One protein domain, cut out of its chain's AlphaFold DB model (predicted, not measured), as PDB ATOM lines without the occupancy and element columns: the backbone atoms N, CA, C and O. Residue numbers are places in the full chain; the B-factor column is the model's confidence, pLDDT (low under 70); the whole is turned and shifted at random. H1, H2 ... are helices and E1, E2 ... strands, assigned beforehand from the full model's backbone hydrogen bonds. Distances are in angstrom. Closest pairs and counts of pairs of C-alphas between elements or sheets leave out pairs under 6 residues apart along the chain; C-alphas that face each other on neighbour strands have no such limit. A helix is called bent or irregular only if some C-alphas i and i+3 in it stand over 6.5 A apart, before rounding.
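Overview. This is residues 29 to 155 of the 156 residues of an uncharacterized protein of Halobacteriovorax sp. BL9 (UniProt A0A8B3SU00). A strongly twisted sheet with long, bent strands curls round one helix, H1, while residues 40 to 76 loop without a named element over the side of H1 that E2, E3 and E4 leave open. The small helix H2 sits at one end of the long axis, and the turn between E3 and E4 reaches the other. The 127 printed residues hold two named helices and six named strands in the order H1 E1 E2 E3 E4 H2 E5 E6; the class is mixed, though under half of the residues, 63, are in named elements. The sheet is branched, with four antiparallel pairs and one parallel pair. The whole is compact, with a radius of gyration of the C-alphas of 14.2 A, yet elongated, spanning 45 by 29 by 26 A.

Arrangement. H1, residues 29 to 39, is on the sheet, which curls round it. Its C-alpha 29 is 6.2 A from that of Val 90 in E2, residues 85 to 94, their closest pair. E3, residues 99 to 110, and E4, residues 115 to 126, follow E2 in a meander, each strand the antiparallel neighbour of the one before. E2 and E3 form a hairpin at 158 degrees, with N 91 and O 101 at 2.9 A. E3 and E4 form another at 158 degrees, with N 104 and O 120 at 2.9 A. E3 has three neighbours: E2 and E1, residues 77 to 79, lie on one side, and E4 on the other. E1 is antiparallel to E3, with N 78 and O 109 at 2.8 A. E6, residues 149 to 151, is parallel to E1, with N 79 and O 150 at 2.8 A. E5, residues 139 to 143, is antiparallel to E4, with N 142 and O 123 at 2.8 A. H2, residues 130 to 136, only grazes the sheet with its residues 132 to 136, and is apart from H1. Every O i to N i+4 pair is within hydrogen-bond range in H1, and 2 of 3 are in H2.

Along the chain. H1 begins at C-alpha 29, (-8.757, -33.304, -12.347), and is 15.3 A long. E1 measures 6.7 A and E2 24.3 A, bending by 61 degrees at residue 88. E3 measures 31.2 A and bends by 66 degrees at residue 107; E4 measures 33.1 A and bends by 51 degrees at residue 123. H2 measures 10.0 A, E5 12.4 A and E6 6.7 A, ending at C-alpha 151, (4.757, -20.172, -17.504).

Size, cuts and confidence. The C-alphas farthest apart, those of Lys 112 and Lys 131, are 46.1 A apart. The printed part has no cut. The link from H1 to E1 is long, with 37 residues; the other links are tight. Mean pLDDT of the printed part is 86.5, and residues 46 to 48 and 63 to 73 are under 70.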
ATOM      1  N   LYS A  29      -9.442 -34.417 -13.018       93.50
ATOM      2  CA  LYS A  29      -8.757 -33.304 -12.347       93.50
ATOM      3  C   LYS A  29      -7.270 -33.254 -12.683       93.50
ATOM      4  O   LYS A  29      -6.731 -32.169 -12.900       93.50
ATOM      5  N   THR A  30      -6.627 -34.409 -12.788       91.75
ATOM      6  CA  THR A  30      -5.243 -34.522 -13.262       91.75
ATOM      7  C   THR A  30      -5.127 -34.079 -14.717       91.75
ATOM      8  O   THR A  30      -4.270 -33.258 -15.036       91.75
ATOM      9  N   VAL A  31      -6.030 -34.545 -15.590       91.44
ATOM     10  CA  VAL A  31      -6.028 -34.135 -17.005       91.44
ATOM     11  C   VAL A  31      -6.260 -32.639 -17.153       91.44
ATOM     12  O   VAL A  31      -5.530 -31.990 -17.893       91.44
ATOM     13  N   ALA A  32      -7.213 -32.071 -16.413       94.31
ATOM     14  CA  ALA A  32      -7.443 -30.632 -16.416       94.31
ATOM     15  C   ALA A  32      -6.161 -29.860 -16.069       94.31
ATOM     16  O   ALA A  32      -5.808 -28.905 -16.756       94.31
ATOM     17  N   LYS A  33      -5.423 -30.297 -15.039       93.88
ATOM     18  CA  LYS A  33      -4.163 -29.656 -14.640       93.88
ATOM     19  C   LYS A  33      -3.073 -29.766 -15.711       93.88
ATOM     20  O   LYS A  33      -2.363 -28.783 -15.937       93.88
ATOM     21  N   ASP A  34      -2.951 -30.921 -16.366       91.88
ATOM     22  CA  ASP A  34      -2.035 -31.114 -17.499       91.88
ATOM     23  C   ASP A  34      -2.390 -30.143 -18.636       91.88
ATOM     24  O   ASP A  34      -1.539 -29.370 -19.074       91.88
ATOM     25  N   LEU A  35      -3.659 -30.117 -19.057       91.88
ATOM     26  CA  LEU A  35      -4.145 -29.260 -20.144       91.88
ATOM     27  C   LEU A  35      -3.954 -27.770 -19.841       91.88
ATOM     28  O   LEU A  35      -3.447 -27.045 -20.691       91.88
ATOM     29  N   ILE A  36      -4.257 -27.317 -18.621       93.62
ATOM     30  CA  ILE A  36      -4.003 -25.929 -18.199       93.62
ATOM     31  C   ILE A  36      -2.504 -25.611 -18.262       93.62
ATOM     32  O   ILE A  36      -2.114 -24.542 -18.723       93.62
ATOM     33  N   SER A  37      -1.641 -26.541 -17.844       92.69
ATOM     34  CA  SER A  37      -0.186 -26.346 -17.914       92.69
ATOM     35  C   SER A  37       0.320 -26.224 -19.351       92.69
ATOM     36  O   SER A  37       1.289 -25.507 -19.597       92.69
ATOM     37  N   ILE A  38      -0.315 -26.930 -20.289       89.56
ATOM     38  CA  ILE A  38       0.001 -26.867 -21.719       89.56
ATOM     39  C   ILE A  38      -0.488 -25.545 -22.310       89.56
ATOM     40  O   ILE A  38       0.283 -24.880 -22.993       89.56
ATOM     41  N   GLU A  39      -1.719 -25.121 -22.022       89.25
ATOM     42  CA  GLU A  39      -2.215 -23.804 -22.448       89.25
ATOM     43  C   GLU A  39      -1.257 -22.697 -21.968       89.25
ATOM     44  O   GLU A  39      -0.804 -21.854 -22.747       89.25
ATOM     45  N   MET A  40      -0.794 -22.801 -20.717       91.88
ATOM     46  CA  MET A  40       0.193 -21.887 -20.136       91.88
ATOM     47  C   MET A  40       1.631 -22.090 -20.629       91.88
ATOM     48  O   MET A  40       2.525 -21.338 -20.242       91.88
ATOM     49  N   SER A  41       1.903 -23.071 -21.492       89.75
ATOM     50  CA  SER A  41       3.202 -23.208 -22.161       89.75
ATOM     51  C   SER A  41       3.369 -22.221 -23.322       89.75
ATOM     52  O   SER A  41       4.464 -22.088 -23.876       89.75
ATOM     53  N   GLY A  42       2.293 -21.500 -23.651       85.12
ATOM     54  CA  GLY A  42       2.235 -20.562 -24.758       85.12
ATOM     55  C   GLY A  42       1.928 -21.239 -26.086       85.12
ATOM     56  O   GLY A  42       2.333 -20.732 -27.127       85.12
ATOM     57  N   ILE A  43       1.216 -22.369 -26.067       81.44
ATOM     58  CA  ILE A  43       0.857 -23.094 -27.290       81.44
ATOM     59  C   ILE A  43      -0.014 -22.264 -28.241       81.44
ATOM     60  O   ILE A  43       0.102 -22.421 -29.449       81.44
ATOM     61  N   ARG A  44      -0.803 -21.328 -27.701       76.69
ATOM     62  CA  ARG A  44      -1.620 -20.367 -28.465       76.69
ATOM     63  C   ARG A  44      -1.012 -18.965 -28.550       76.69
ATOM     64  O   ARG A  44      -1.625 -18.055 -29.090       76.69
ATOM     65  N   LEU A  45       0.181 -18.752 -27.987       74.31
ATOM     66  CA  LEU A  45       0.842 -17.447 -28.010       74.31
ATOM     67  C   LEU A  45       1.726 -17.319 -29.252       74.31
ATOM     68  O   LEU A  45       2.707 -18.044 -29.413       74.31
ATOM     69  N   ILE A  46       1.426 -16.329 -30.098       65.19
ATOM     70  CA  ILE A  46       2.235 -16.016 -31.288       65.19
ATOM     71  C   ILE A  46       3.606 -15.430 -30.888       65.19
ATOM     72  O   ILE A  46       4.625 -15.686 -31.538       65.19
ATOM     73  N   THR A  47       3.668 -14.650 -29.801       66.88
ATOM     74  CA  THR A  47       4.876 -13.937 -29.352       66.88
ATOM     75  C   THR A  47       5.174 -14.187 -27.867       66.88
ATOM     76  O   THR A  47       4.304 -14.553 -27.087       66.88
ATOM     77  N   GLY A  48       6.445 -14.059 -27.464       69.94
ATOM     78  CA  GLY A  48       6.869 -14.183 -26.056       69.94
ATOM     79  C   GLY A  48       7.094 -15.603 -25.508       69.94
ATOM     80  O   GLY A  48       7.804 -15.736 -24.514       69.94
ATOM     81  N   ALA A  49       6.597 -16.660 -26.166       80.12
ATOM     82  CA  ALA A  49       6.751 -18.051 -25.714       80.12
ATOM     83  C   ALA A  49       7.809 -18.862 -26.495       80.12
ATOM     84  O   ALA A  49       7.956 -18.732 -27.715       80.12
ATOM     85  N   LYS A  50       8.551 -19.734 -25.808       81.19
ATOM     86  CA  LYS A  50       9.464 -20.717 -26.413       81.19
ATOM     87  C   LYS A  50       8.672 -21.676 -27.303       81.19
ATOM     88  O   LYS A  50       7.666 -22.246 -26.887       81.19
ATOM     89  N   LYS A  51       9.168 -21.912 -28.519       75.38
ATOM     90  CA  LYS A  51       8.557 -22.865 -29.453       75.38
ATOM     91  C   LYS A  51       8.548 -24.266 -28.829       75.38
ATOM     92  O   LYS A  51       9.590 -24.732 -28.383       75.38
ATOM     93  N   GLN A  52       7.391 -24.935 -28.842       73.38
ATOM     94  CA  GLN A  52       7.212 -26.299 -28.311       73.38
ATOM     95  C   GLN A  52       7.544 -26.445 -26.811       73.38
ATOM     96  O   GLN A  52       8.001 -27.506 -26.378       73.38
ATOM     97  N   CYS A  53       7.300 -25.408 -25.997       79.56
ATOM     98  CA  CYS A  53       7.472 -25.528 -24.551       79.56
ATOM     99  C   CYS A  53       6.587 -26.653 -23.985       79.56
ATOM    100  O   CYS A  53       5.398 -26.733 -24.289       79.56
ATOM    101  N   LEU A  54       7.173 -27.530 -23.163       80.44
ATOM    102  CA  LEU A  54       6.527 -28.695 -22.531       80.44
ATOM    103  C   LEU A  54       6.056 -29.814 -23.480       80.44
ATOM    104  O   LEU A  54       5.434 -30.768 -23.018       80.44
ATOM    105  N   LYS A  55       6.380 -29.758 -24.779       77.69
ATOM    106  CA  LYS A  55       5.936 -30.772 -25.750       77.69
ATOM    107  C   LYS A  55       6.358 -32.197 -25.368       77.69
ATOM    108  O   LYS A  55       5.542 -33.107 -25.448       77.69
ATOM    109  N   GLU A  56       7.600 -32.381 -24.925       78.75
ATOM    110  CA  GLU A  56       8.121 -33.701 -24.527       78.75
ATOM    111  C   GLU A  56       7.450 -34.245 -23.258       78.75
ATOM    112  O   GLU A  56       7.204 -35.444 -23.144       78.75
ATOM    113  N   GLU A  57       7.102 -33.361 -22.319       80.88
ATOM    114  CA  GLU A  57       6.423 -33.730 -21.070       80.88
ATOM    115  C   GLU A  57       4.987 -34.211 -21.325       80.88
ATOM    116  O   GLU A  57       4.476 -35.072 -20.610       80.88
ATOM    117  N   PHE A  58       4.356 -33.700 -22.383       79.62
ATOM    118  CA  PHE A  58       2.954 -33.946 -22.714       79.62
ATOM    119  C   PHE A  58       2.758 -34.630 -24.072       79.62
ATOM    120  O   PHE A  58       1.725 -34.446 -24.710       79.62
ATOM    121  N   LYS A  59       3.717 -35.463 -24.496       75.56
ATOM    122  CA  LYS A  59       3.735 -36.135 -25.813       75.56
ATOM    123  C   LYS A  59       2.481 -36.955 -26.165       75.56
ATOM    124  O   LYS A  59       2.224 -37.190 -27.341       75.56
ATOM    125  N   GLU A  60       1.720 -37.385 -25.160       76.56
ATOM    126  CA  GLU A  60       0.491 -38.181 -25.325       76.56
ATOM    127  C   GLU A  60      -0.754 -37.314 -25.619       76.56
ATOM    128  O   GLU A  60      -1.796 -37.805 -26.065       76.56
ATOM    129  N   TYR A  61      -0.671 -36.004 -25.380       77.19
ATOM    130  CA  TYR A  61      -1.727 -35.059 -25.723       77.19
ATOM    131  C   TYR A  61      -1.493 -34.507 -27.129       77.19
ATOM    132  O   TYR A  61      -0.362 -34.241 -27.539       77.19
ATOM    133  N   ARG A  62      -2.580 -34.335 -27.883       71.62
ATOM    134  CA  ARG A  62      -2.543 -33.637 -29.167       71.62
ATOM    135  C   ARG A  62      -3.174 -32.273 -29.001       71.62
ATOM    136  O   ARG A  62      -4.201 -32.129 -28.347       71.62
ATOM    137  N   PHE A  63      -2.542 -31.292 -29.619       69.25
ATOM    138  CA  PHE A  63      -2.958 -29.906 -29.538       69.25
ATOM    139  C   PHE A  63      -3.352 -29.463 -30.929       69.25
ATOM    140  O   PHE A  63      -2.544 -29.526 -31.858       69.25
ATOM    141  N   ASN A  64      -4.610 -29.069 -31.062       63.62
ATOM    142  CA  ASN A  64      -5.093 -28.473 -32.288       63.62
ATOM    143  C   ASN A  64      -4.864 -26.970 -32.188       63.62
ATOM    144  O   ASN A  64      -5.264 -26.346 -31.206       63.62
ATOM    145  N   HIS A  65      -4.208 -26.428 -33.207       66.25
ATOM    146  CA  HIS A  65      -4.220 -25.000 -33.459       66.25
ATOM    147  C   HIS A  65      -5.574 -24.637 -34.054       66.25
ATOM    148  O   HIS A  65      -6.032 -25.303 -34.988       66.25
ATOM    149  N   ASP A  66      -6.210 -23.629 -33.485       65.12
ATOM    150  CA  ASP A  66      -7.519 -23.150 -33.902       65.12
ATOM    151  C   ASP A  66      -7.405 -21.646 -34.169       65.12
ATOM    152  O   ASP A  66      -7.175 -20.897 -33.219       65.12
ATOM    153  N   PRO A  67      -7.528 -21.196 -35.431       64.75
ATOM    154  CA  PRO A  67      -7.398 -19.787 -35.790       64.75
ATOM    155  C   PRO A  67      -8.301 -18.852 -34.979       64.75
ATOM    156  O   PRO A  67      -7.859 -17.755 -34.653       64.75
ATOM    157  N   ASP A  68      -9.500 -19.298 -34.589       65.69
ATOM    158  CA  ASP A  68     -10.446 -18.482 -33.813       65.69
ATOM    159  C   ASP A  68      -9.943 -18.226 -32.378       65.69
ATOM    160  O   ASP A  68     -10.338 -17.264 -31.713       65.69
ATOM    161  N   TYR A  69      -9.027 -19.069 -31.889       65.12
ATOM    162  CA  TYR A  69      -8.409 -18.949 -30.569       65.12
ATOM    163  C   TYR A  69      -6.924 -18.562 -30.606       65.12
ATOM    164  O   TYR A  69      -6.407 -18.125 -29.569       65.12
ATOM    165  N   ASP A  70      -6.262 -18.693 -31.754       66.31
ATOM    166  CA  ASP A  70      -4.819 -18.512 -31.957       66.31
ATOM    167  C   ASP A  70      -4.457 -17.119 -32.520       66.31
ATOM    168  O   ASP A  70      -3.330 -16.898 -32.969       66.31
ATOM    169  N   ASP A  71      -5.396 -16.170 -32.479       64.75
ATOM    170  CA  ASP A  71      -5.199 -14.762 -32.845       64.75
ATOM    171  C   ASP A  71      -4.056 -14.073 -32.060       64.75
ATOM    172  O   ASP A  71      -3.637 -14.554 -31.001       64.75
ATOM    173  N   PRO A  72      -3.541 -12.907 -32.520       59.53
ATOM    174  CA  PRO A  72      -2.509 -12.144 -31.819       59.53
ATOM    175  C   PRO A  72      -2.963 -11.729 -30.418       59.53
ATOM    176  O   PRO A  72      -3.635 -10.722 -30.199       59.53
ATOM    177  N   LYS A  73      -2.553 -12.538 -29.455       67.19
ATOM    178  CA  LYS A  73      -2.969 -12.476 -28.067       67.19
ATOM    179  C   LYS A  73      -1.818 -11.929 -27.222       67.19
ATOM    180  O   LYS A  73      -0.730 -12.502 -27.182       67.19
ATOM    181  N   ASN A  74      -2.034 -10.769 -26.597       71.44
ATOM    182  CA  ASN A  74      -1.035 -10.138 -25.736       71.44
ATOM    183  C   ASN A  74      -0.953 -10.884 -24.405       71.44
ATOM    184  O   ASN A  74      -1.973 -11.142 -23.774       71.44
ATOM    185  N   LEU A  75       0.264 -11.196 -23.962       82.88
ATOM    186  CA  LEU A  75       0.492 -11.812 -22.663       82.88
ATOM    187  C   LEU A  75      -0.025 -10.901 -21.540       82.88
ATOM    188  O   LEU A  75       0.451  -9.776 -21.391       82.88
ATOM    189  N   GLU A  76      -0.963 -11.397 -20.734       85.75
ATOM    190  CA  GLU A  76      -1.500 -10.646 -19.594       85.75
ATOM    191  C   GLU A  76      -0.714 -10.939 -18.307       85.75
ATOM    192  O   GLU A  76      -0.438 -10.026 -17.523       85.75
ATOM    193  N   TYR A  77      -0.330 -12.203 -18.098       91.94
ATOM    194  CA  TYR A  77       0.213 -12.673 -16.824       91.94
ATOM    195  C   TYR A  77       1.345 -13.689 -16.978       91.94
ATOM    196  O   TYR A  77       1.363 -14.501 -17.901       91.94
ATOM    197  N   ILE A  78       2.243 -13.718 -15.999       92.25
ATOM    198  CA  ILE A  78       3.314 -14.705 -15.873       92.25
ATOM    199  C   ILE A  78       3.059 -15.580 -14.643       92.25
ATOM    200  O   ILE A  78       2.790 -15.088 -13.547       92.25
ATOM    201  N   LEU A  79       3.177 -16.892 -14.823       93.62
ATOM    202  CA  LEU A  79       3.087 -17.897 -13.769       93.62
ATOM    203  C   LEU A  79       4.478 -18.445 -13.450       93.62
ATOM    204  O   LEU A  79       5.129 -19.019 -14.320       93.62
ATOM    205  N   ASP A  80       4.925 -18.339 -12.199       91.75
ATOM    206  CA  ASP A  80       6.260 -18.822 -11.815       91.75
ATOM    207  C   ASP A  80       6.412 -20.348 -11.950       91.75
ATOM    208  O   ASP A  80       7.462 -20.830 -12.374       91.75
ATOM    209  N   SER A  81       5.382 -21.121 -11.587       91.25
ATOM    210  CA  SER A  81       5.438 -22.587 -11.560       91.25
ATOM    211  C   SER A  81       4.059 -23.233 -11.714       91.25
ATOM    212  O   SER A  81       3.064 -22.747 -11.177       91.25
ATOM    213  N   LYS A  82       4.018 -24.413 -12.350       89.62
ATOM    214  CA  LYS A  82       2.818 -25.266 -12.460       89.62
ATOM    215  C   LYS A  82       2.263 -25.708 -11.101       89.62
ATOM    216  O   LYS A  82       1.089 -26.060 -10.988       89.62
ATOM    217  N   SER A  83       3.093 -25.702 -10.055       88.69
ATOM    218  CA  SER A  83       2.657 -25.988  -8.679       88.69
ATOM    219  C   SER A  83       1.587 -25.013  -8.192       88.69
ATOM    220  O   SER A  83       0.777 -25.385  -7.349       88.69
ATOM    221  N   ASN A  84       1.550 -23.802  -8.752       90.81
ATOM    222  CA  ASN A  84       0.606 -22.752  -8.379       90.81
ATOM    223  C   ASN A  84      -0.766 -22.911  -9.058       90.81
ATOM    224  O   ASN A  84      -1.656 -22.102  -8.808       90.81
ATOM    225  N   ILE A  85      -0.953 -23.937  -9.900       95.00
ATOM    226  CA  ILE A  85      -2.244 -24.278 -10.505       95.00
ATOM    227  C   ILE A  85      -3.067 -25.095  -9.512       95.00
ATOM    228  O   ILE A  85      -2.733 -26.247  -9.194       95.00
ATOM    229  N   LYS A  86      -4.176 -24.507  -9.064       96.75
ATOM    230  CA  LYS A  86      -5.169 -25.139  -8.200       96.75
ATOM    231  C   LYS A  86      -6.451 -25.386  -8.987       96.75
ATOM    232  O   LYS A  86      -7.093 -24.450  -9.444       96.75
ATOM    233  N   ILE A  87      -6.830 -26.654  -9.133       97.38
ATOM    234  CA  ILE A  87      -8.127 -27.023  -9.713       97.38
ATOM    235  C   ILE A  87      -9.184 -26.943  -8.614       97.38
ATOM    236  O   ILE A  87      -9.109 -27.697  -7.638       97.38
ATOM    237  N   GLU A  88     -10.151 -26.044  -8.784       97.62
ATOM    238  CA  GLU A  88     -11.234 -25.806  -7.825       97.62
ATOM    239  C   GLU A  88     -12.361 -26.827  -8.004       97.62
ATOM    240  O   GLU A  88     -12.787 -27.462  -7.041       97.62
ATOM    241  N   LYS A  89     -12.815 -27.025  -9.244       97.44
ATOM    242  CA  LYS A  89     -13.928 -27.918  -9.583       97.44
ATOM    243  C   LYS A  89     -13.662 -28.562 -10.934       97.44
ATOM    244  O   LYS A  89     -13.119 -27.917 -11.825       97.44
ATOM    245  N   VAL A  90     -14.079 -29.816 -11.082       97.75
ATOM    246  CA  VAL A  90     -14.230 -30.475 -12.381       97.75
ATOM    247  C   VAL A  90     -15.638 -31.036 -12.453       97.75
ATOM    248  O   VAL A  90     -16.062 -31.767 -11.561       97.75
ATOM    249  N   GLU A  91     -16.366 -30.655 -13.488       97.88
ATOM    250  CA  GLU A  91     -17.760 -31.009 -13.699       97.88
ATOM    251  C   GLU A  91     -17.903 -31.734 -15.030       97.88
ATOM    252  O   GLU A  91     -17.422 -31.252 -16.050       97.88
ATOM    253  N   LEU A  92     -18.547 -32.899 -15.010       96.56
ATOM    254  CA  LEU A  92     -18.928 -33.622 -16.218       96.56
ATOM    255  C   LEU A  92     -20.157 -32.933 -16.815       96.56
ATOM    256  O   LEU A  92     -21.222 -32.963 -16.200       96.56
ATOM    257  N   ILE A  93     -19.993 -32.311 -17.979       97.25
ATOM    258  CA  ILE A  93     -21.051 -31.543 -18.650       97.25
ATOM    259  C   ILE A  93     -21.720 -32.331 -19.778       97.25
ATOM    260  O   ILE A  93     -22.891 -32.096 -20.054       97.25
ATOM    261  N   ASP A  94     -21.020 -33.309 -20.361       94.94
ATOM    262  CA  ASP A  94     -21.595 -34.261 -21.313       94.94
ATOM    263  C   ASP A  94     -21.006 -35.663 -21.096       94.94
ATOM    264  O   ASP A  94     -19.790 -35.873 -21.146       94.94
ATOM    265  N   LYS A  95     -21.884 -36.636 -20.832       92.12
ATOM    266  CA  LYS A  95     -21.514 -38.032 -20.569       92.12
ATOM    267  C   LYS A  95     -21.220 -38.825 -21.836       92.12
ATOM    268  O   LYS A  95     -20.447 -39.775 -21.758       92.12
ATOM    269  N   GLU A  96     -21.840 -38.482 -22.960       88.88
ATOM    270  CA  GLU A  96     -21.732 -39.255 -24.201       88.88
ATOM    271  C   GLU A  96     -20.346 -39.096 -24.823       88.88
ATOM    272  O   GLU A  96     -19.751 -40.061 -25.304       88.88
ATOM    273  N   ILE A  97     -19.803 -37.883 -24.737       88.56
ATOM    274  CA  ILE A  97     -18.494 -37.515 -25.289       88.56
ATOM    275  C   ILE A  97     -17.429 -37.272 -24.214       88.56
ATOM    276  O   ILE A  97     -16.326 -36.827 -24.527       88.56
ATOM    277  N   PHE A  98     -17.735 -37.586 -22.948       91.75
ATOM    278  CA  PHE A  98     -16.839 -37.389 -21.803       91.75
ATOM    279  C   PHE A  98     -16.259 -35.965 -21.764       91.75
ATOM    280  O   PHE A  98     -15.041 -35.773 -21.656       91.75
ATOM    281  N   GLN A  99     -17.138 -34.969 -21.883       94.81
ATOM    282  CA  GLN A  99     -16.779 -33.557 -21.854       94.81
ATOM    283  C   GLN A  99     -16.895 -33.006 -20.437       94.81
ATOM    284  O   GLN A  99     -17.906 -33.184 -19.752       94.81
ATOM    285  N   TYR A 100     -15.864 -32.291 -20.014       96.44
ATOM    286  CA  TYR A 100     -15.741 -31.728 -18.685       96.44
ATOM    287  C   TYR A 100     -15.474 -30.233 -18.755       96.44
ATOM    288  O   TYR A 100     -14.790 -29.752 -19.658       96.44
ATOM    289  N   ARG A 101     -15.944 -29.515 -17.738       98.12
ATOM    290  CA  ARG A 101     -15.536 -28.145 -17.441       98.12
ATOM    291  C   ARG A 101     -14.743 -28.135 -16.146       98.12
ATOM    292  O   ARG A 101     -15.225 -28.612 -15.117       98.12
ATOM    293  N   ALA A 102     -13.531 -27.601 -16.187       98.12
ATOM    294  CA  ALA A 102     -12.704 -27.416 -15.005       98.12
ATOM    295  C   ALA A 102     -12.532 -25.932 -14.708       98.12
ATOM    296  O   ALA A 102     -12.052 -25.188 -15.557       98.12
ATOM    297  N   SER A 103     -12.880 -25.516 -13.492       98.12
ATOM    298  CA  SER A 103     -12.542 -24.190 -12.979       98.12
ATOM    299  C   SER A 103     -11.256 -24.263 -12.171       98.12
ATOM    300  O   SER A 103     -11.067 -25.183 -11.364       98.12
ATOM    301  N   TYR A 104     -10.385 -23.279 -12.341       97.88
ATOM    302  CA  TYR A 104      -9.091 -23.246 -11.679       97.88
ATOM    303  C   TYR A 104      -8.726 -21.849 -11.189       97.88
ATOM    304  O   TYR A 104      -9.314 -20.840 -11.572       97.88
ATOM    305  N   GLN A 105      -7.725 -21.829 -10.320       97.31
ATOM    306  CA  GLN A 105      -7.076 -20.647  -9.790       97.31
ATOM    307  C   GLN A 105      -5.564 -20.758 -10.025       97.31
ATOM    308  O   GLN A 105      -4.973 -21.815  -9.781       97.31
ATOM    309  N   VAL A 106      -4.935 -19.655 -10.431       96.00
ATOM    310  CA  VAL A 106      -3.473 -19.507 -10.474       96.00
ATOM    311  C   VAL A 106      -3.024 -18.193  -9.851       96.00
ATOM    312  O   VAL A 106      -3.590 -17.134 -10.118       96.00
ATOM    313  N   ASN A 107      -1.973 -18.268  -9.038       94.31
ATOM    314  CA  ASN A 107      -1.276 -17.090  -8.527       94.31
ATOM    315  C   ASN A 107      -0.225 -16.664  -9.554       94.31
ATOM    316  O   ASN A 107       0.656 -17.459  -9.893       94.31
ATOM    317  N   VAL A 108      -0.325 -15.434 -10.039       94.88
ATOM    318  CA  VAL A 108       0.456 -14.915 -11.167       94.88
ATOM    319  C   VAL A 108       1.028 -13.537 -10.854       94.88
ATOM    320  O   VAL A 108       0.656 -12.901  -9.869       94.88
ATOM    321  N   VAL A 109       1.917 -13.071 -11.719       94.00
ATOM    322  CA  VAL A 109       2.412 -11.696 -11.751       94.00
ATOM    323  C   VAL A 109       1.951 -11.058 -13.060       94.00
ATOM    324  O   VAL A 109       2.072 -11.679 -14.115       94.00
ATOM    325  N   ASP A 110       1.381  -9.857 -13.014       90.12
ATOM    326  CA  ASP A 110       1.032  -9.110 -14.227       90.12
ATOM    327  C   ASP A 110       2.292  -8.601 -14.958       90.12
ATOM    328  O   ASP A 110       3.415  -8.655 -14.451       90.12
ATOM    329  N   THR A 111       2.127  -8.058 -16.162       83.00
ATOM    330  CA  THR A 111       3.250  -7.492 -16.938       83.00
ATOM    331  C   THR A 111       3.920  -6.269 -16.294       83.00
ATOM    332  O   THR A 111       4.964  -5.828 -16.773       83.00
ATOM    333  N   LYS A 112       3.364  -5.728 -15.203       88.12
ATOM    334  CA  LYS A 112       3.908  -4.606 -14.423       88.12
ATOM    335  C   LYS A 112       4.606  -5.065 -13.135       88.12
ATOM    336  O   LYS A 112       5.140  -4.222 -12.419       88.12
ATOM    337  N   GLY A 113       4.626  -6.367 -12.844       90.44
ATOM    338  CA  GLY A 113       5.264  -6.927 -11.653       90.44
ATOM    339  C   GLY A 113       4.346  -7.074 -10.435       90.44
ATOM    340  O   GLY A 113       4.830  -7.452  -9.369       90.44
ATOM    341  N   ASN A 114       3.041  -6.812 -10.553       94.06
ATOM    342  CA  ASN A 114       2.108  -6.941  -9.435       94.06
ATOM    343  C   ASN A 114       1.577  -8.368  -9.322       94.06
ATOM    344  O   ASN A 114       1.144  -8.966 -10.309       94.06
ATOM    345  N   SER A 115       1.545  -8.902  -8.104       94.44
ATOM    346  CA  SER A 115       0.903 -10.188  -7.839       94.44
ATOM    347  C   SER A 115      -0.613 -10.102  -8.024       94.44
ATOM    348  O   SER A 115      -1.256  -9.161  -7.562       94.44
ATOM    349  N   SER A 116      -1.188 -11.118  -8.659       94.31
ATOM    350  CA  SER A 116      -2.624 -11.258  -8.884       94.31
ATOM    351  C   SER A 116      -3.049 -12.725  -8.786       94.31
ATOM    352  O   SER A 116      -2.221 -13.641  -8.779       94.31
ATOM    353  N   VAL A 117      -4.357 -12.953  -8.703       95.06
ATOM    354  CA  VAL A 117      -4.963 -14.285  -8.744       95.06
ATOM    355  C   VAL A 117      -5.915 -14.333  -9.928       95.06
ATOM    356  O   VAL A 117      -6.934 -13.644  -9.936       95.06
ATOM    357  N   VAL A 118      -5.603 -15.173 -10.910       94.62
ATOM    358  CA  VAL A 118      -6.502 -15.449 -12.033       94.62
ATOM    359  C   VAL A 118      -7.389 -16.628 -11.666       94.62
ATOM    360  O   VAL A 118      -6.902 -17.660 -11.194       94.62
ATOM    361  N   LYS A 119      -8.692 -16.462 -11.886       96.81
ATOM    362  CA  LYS A 119      -9.697 -17.522 -11.824       96.81
ATOM    363  C   LYS A 119     -10.312 -17.652 -13.203       96.81
ATOM    364  O   LYS A 119     -10.750 -16.644 -13.749       96.81
ATOM    365  N   ASP A 120     -10.320 -18.859 -13.739       96.31
ATOM    366  CA  ASP A 120     -10.751 -19.104 -15.113       96.31
ATOM    367  C   ASP A 120     -11.243 -20.551 -15.265       96.31
ATOM    368  O   ASP A 120     -11.224 -21.342 -14.308       96.31
ATOM    369  N   THR A 121     -11.705 -20.897 -16.459       97.12
ATOM    370  CA  THR A 121     -12.197 -22.223 -16.812       97.12
ATOM    371  C   THR A 121     -11.558 -22.748 -18.085       97.12
ATOM    372  O   THR A 121     -11.204 -21.986 -18.975       97.12
ATOM    373  N   ILE A 122     -11.465 -24.072 -18.185       95.19
ATOM    374  CA  ILE A 122     -11.290 -24.763 -19.462       95.19
ATOM    375  C   ILE A 122     -12.412 -25.769 -19.662       95.19
ATOM    376  O   ILE A 122     -12.876 -26.394 -18.700       95.19
ATOM    377  N   THR A 123     -12.786 -25.985 -20.915       95.75
ATOM    378  CA  THR A 123     -13.648 -27.098 -21.312       95.75
ATOM    379  C   THR A 123     -12.829 -28.077 -22.140       95.75
ATOM    380  O   THR A 123     -12.132 -27.677 -23.071       95.75
ATOM    381  N   PHE A 124     -12.882 -29.362 -21.804       93.25
ATOM    382  CA  PHE A 124     -12.080 -30.394 -22.461       93.25
ATOM    383  C   PHE A 124     -12.843 -31.707 -22.611       93.25
ATOM    384  O   PHE A 124     -13.748 -32.004 -21.834       93.25
ATOM    385  N   MET A 125     -12.444 -32.515 -23.590       92.00
ATOM    386  CA  MET A 125     -12.939 -33.882 -23.770       92.00
ATOM    387  C   MET A 125     -11.861 -34.896 -23.407       92.00
ATOM    388  O   MET A 125     -10.687 -34.704 -23.738       92.00
ATOM    389  N   LEU A 126     -12.263 -35.995 -22.766       90.69
ATOM    390  CA  LEU A 126     -11.414 -37.167 -22.552       90.69
ATOM    391  C   LEU A 126     -11.678 -38.217 -23.630       90.69
ATOM    392  O   LEU A 126     -12.775 -38.757 -23.737       90.69
ATOM    393  N   ASN A 127     -10.645 -38.569 -24.393       87.81
ATOM    394  CA  ASN A 127     -10.762 -39.598 -25.418       87.81
ATOM    395  C   ASN A 127     -10.655 -40.987 -24.775       87.81
ATOM    396  O   ASN A 127      -9.566 -41.462 -24.453       87.81
ATOM    397  N   THR A 128     -11.792 -41.662 -24.616       83.50
ATOM    398  CA  THR A 128     -11.889 -42.956 -23.913       83.50
ATOM    399  C   THR A 128     -11.705 -44.177 -24.812       83.50
ATOM    400  O   THR A 128     -11.426 -45.266 -24.316       83.50
ATOM    401  N   THR A 129     -11.813 -44.025 -26.137       82.81
ATOM    402  CA  THR A 129     -11.632 -45.132 -27.091       82.81
ATOM    403  C   THR A 129     -10.270 -45.067 -27.781       82.81
ATOM    404  O   THR A 129      -9.773 -43.987 -28.107       82.81
ATOM    405  N   SER A 130      -9.680 -46.214 -28.125       82.56
ATOM    406  CA  SER A 130      -8.412 -46.238 -28.875       82.56
ATOM    407  C   SER A 130      -8.521 -45.551 -30.243       82.56
ATOM    408  O   SER A 130      -7.538 -45.010 -30.748       82.56
ATOM    409  N   LYS A 131      -9.715 -45.554 -30.858       83.75
ATOM    410  CA  LYS A 131      -9.979 -44.854 -32.123       83.75
ATOM    411  C   LYS A 131      -9.866 -43.338 -31.943       83.75
ATOM    412  O   LYS A 131      -9.143 -42.704 -32.704       83.75
ATOM    413  N   SER A 132     -10.531 -42.776 -30.933       81.00
ATOM    414  CA  SER A 132     -10.460 -41.340 -30.631       81.00
ATOM    415  C   SER A 132      -9.050 -40.923 -30.206       81.00
ATOM    416  O   SER A 132      -8.551 -39.907 -30.674       81.00
ATOM    417  N   GLN A 133      -8.355 -41.755 -29.424       84.62
ATOM    418  CA  GLN A 133      -6.990 -41.470 -28.964       84.62
ATOM    419  C   GLN A 133      -5.969 -41.392 -30.107       84.62
ATOM    420  O   GLN A 133      -5.099 -40.524 -30.112       84.62
ATOM    421  N   LYS A 134      -6.096 -42.250 -31.129       80.00
ATOM    422  CA  LYS A 134      -5.229 -42.212 -32.324       80.00
ATOM    423  C   LYS A 134      -5.339 -40.910 -33.112       80.00
ATOM    424  O   LYS A 134      -4.371 -40.516 -33.760       80.00
ATOM    425  N   VAL A 135      -6.509 -40.276 -33.092       78.88
ATOM    426  CA  VAL A 135      -6.787 -39.064 -33.870       78.88
ATOM    427  C   VAL A 135      -6.529 -37.817 -33.030       78.88
ATOM    428  O   VAL A 135      -5.749 -36.962 -33.448       78.88
ATOM    429  N   GLY A 136      -7.125 -37.744 -31.840       74.62
ATOM    430  CA  GLY A 136      -7.151 -36.557 -30.983       74.62
ATOM    431  C   GLY A 136      -6.256 -36.617 -29.742       74.62
ATOM    432  O   GLY A 136      -6.375 -35.751 -28.885       74.62
ATOM    433  N   GLY A 137      -5.384 -37.623 -29.604       85.19
ATOM    434  CA  GLY A 137      -4.593 -37.816 -28.381       85.19
ATOM    435  C   GLY A 137      -5.473 -38.165 -27.179       85.19
ATOM    436  O   GLY A 137      -6.637 -38.530 -27.334       85.19
ATOM    437  N   CYS A 138      -4.944 -38.062 -25.964       87.12
ATOM    438  CA  CYS A 138      -5.674 -38.501 -24.764       87.12
ATOM    439  C   CYS A 138      -6.795 -37.591 -24.305       87.12
ATOM    440  O   CYS A 138      -7.793 -38.049 -23.749       87.12
ATOM    441  N   ALA A 139      -6.623 -36.304 -24.535       89.56
ATOM    442  CA  ALA A 139      -7.610 -35.297 -24.241       89.56
ATOM    443  C   ALA A 139      -7.354 -34.109 -25.149       89.56
ATOM    444  O   ALA A 139      -6.234 -33.923 -25.632       89.56
ATOM    445  N   MET A 140      -8.388 -33.305 -25.334       87.25
ATOM    446  CA  MET A 140      -8.293 -32.079 -26.103       87.25
ATOM    447  C   MET A 140      -9.083 -30.970 -25.429       87.25
ATOM    448  O   MET A 140     -10.163 -31.209 -24.884       87.25
ATOM    449  N   VAL A 141      -8.531 -29.762 -25.478       89.31
ATOM    450  CA  VAL A 141      -9.223 -28.541 -25.074       89.31
ATOM    451  C   VAL A 141     -10.223 -28.174 -26.169       89.31
ATOM    452  O   VAL A 141      -9.863 -28.149 -27.345       89.31
ATOM    453  N   ILE A 142     -11.468 -27.931 -25.768       89.50
ATOM    454  CA  ILE A 142     -12.564 -27.445 -26.618       89.50
ATOM    455  C   ILE A 142     -12.700 -25.935 -26.470       89.50
ATOM    456  O   ILE A 142     -12.734 -25.222 -27.463       89.50
ATOM    457  N   GLU A 143     -12.732 -25.460 -25.224       90.94
ATOM    458  CA  GLU A 143     -12.761 -24.035 -24.894       90.94
ATOM    459  C   GLU A 143     -11.503 -23.750 -24.061       90.94
ATOM    460  O   GLU A 143     -11.383 -24.292 -22.949       90.94
ATOM    461  N   PRO A 144     -10.526 -23.000 -24.603       90.44
ATOM    462  CA  PRO A 144      -9.323 -22.634 -23.867       90.44
ATOM    463  C   PRO A 144      -9.626 -21.582 -22.792       90.44
ATOM    464  O   PRO A 144     -10.711 -20.996 -22.798       90.44
ATOM    465  N   PRO A 145      -8.671 -21.310 -21.886       90.81
ATOM    466  CA  PRO A 145      -8.778 -20.190 -20.961       90.81
ATOM    467  C   PRO A 145      -9.044 -18.866 -21.675       90.81
ATOM    468  O   PRO A 145      -8.472 -18.602 -22.739       90.81
ATOM    469  N   GLU A 146      -9.831 -17.998 -21.048       89.19
ATOM    470  CA  GLU A 146      -9.983 -16.619 -21.510       89.19
ATOM    471  C   GLU A 146      -8.715 -15.806 -21.234       89.19
ATOM    472  O   GLU A 146      -8.324 -14.955 -22.037       89.19
ATOM    473  N   LYS A 147      -8.068 -16.060 -20.090       89.19
ATOM    474  CA  LYS A 147      -6.897 -15.321 -19.615       89.19
ATOM    475  C   LYS A 147      -5.597 -15.939 -20.088       89.19
ATOM    476  O   LYS A 147      -5.304 -17.113 -19.857       89.19
ATOM    477  N   LEU A 148      -4.747 -15.090 -20.654       88.31
ATOM    478  CA  LEU A 148      -3.444 -15.500 -21.157       88.31
ATOM    479  C   LEU A 148      -2.390 -15.448 -20.064       88.31
ATOM    480  O   LEU A 148      -1.909 -14.385 -19.664       88.31
ATOM    481  N   VAL A 149      -2.005 -16.634 -19.620       91.19
ATOM    482  CA  VAL A 149      -0.979 -16.839 -18.606       91.19
ATOM    483  C   VAL A 149       0.166 -17.622 -19.238       91.19
ATOM    484  O   VAL A 149      -0.066 -18.687 -19.797       91.19
ATOM    485  N   LEU A 150       1.401 -17.135 -19.130       92.44
ATOM    486  CA  LEU A 150       2.591 -17.854 -19.593       92.44
ATOM    487  C   LEU A 150       3.405 -18.349 -18.404       92.44
ATOM    488  O   LEU A 150       3.760 -17.585 -17.508       92.44
ATOM    489  N   LEU A 151       3.762 -19.627 -18.415       93.50
ATOM    490  CA  LEU A 151       4.757 -20.172 -17.504       93.50
ATOM    491  C   LEU A 151       6.091 -19.468 -17.729       93.50
ATOM    492  O   LEU A 151       6.617 -19.448 -18.841       93.50
ATOM    493  N   LYS A 152       6.697 -18.972 -16.655       91.81
ATOM    494  CA  LYS A 152       8.000 -18.300 -16.677       91.81
ATOM    495  C   LYS A 152       9.088 -19.147 -17.336       91.81
ATOM    496  O   LYS A 152       9.907 -18.635 -18.088       91.81
ATOM    497  N   SER A 153       9.060 -20.466 -17.132       91.31
ATOM    498  CA  SER A 153       9.972 -21.409 -17.798       91.31
ATOM    499  C   SER A 153       9.838 -21.420 -19.327       91.31
ATOM    500  O   SER A 153      10.790 -21.774 -20.030       91.31
ATOM    501  N   CYS A 154       8.667 -21.037 -19.838       89.69
ATOM    502  CA  CYS A 154       8.315 -20.977 -21.252       89.69
ATOM    503  C   CYS A 154       8.476 -19.586 -21.870       89.69
ATOM    504  O   CYS A 154       8.296 -19.460 -23.077       89.69
ATOM    505  N   GLN A 155       8.844 -18.563 -21.102       88.19
ATOM    506  CA  GLN A 155       9.157 -17.240 -21.639       88.19
ATOM    507  C   GLN A 155      10.467 -17.274 -22.450       88.19
ATOM    508  O   GLN A 155      11.396 -17.995 -22.071       88.19
TER     509      GLN A 155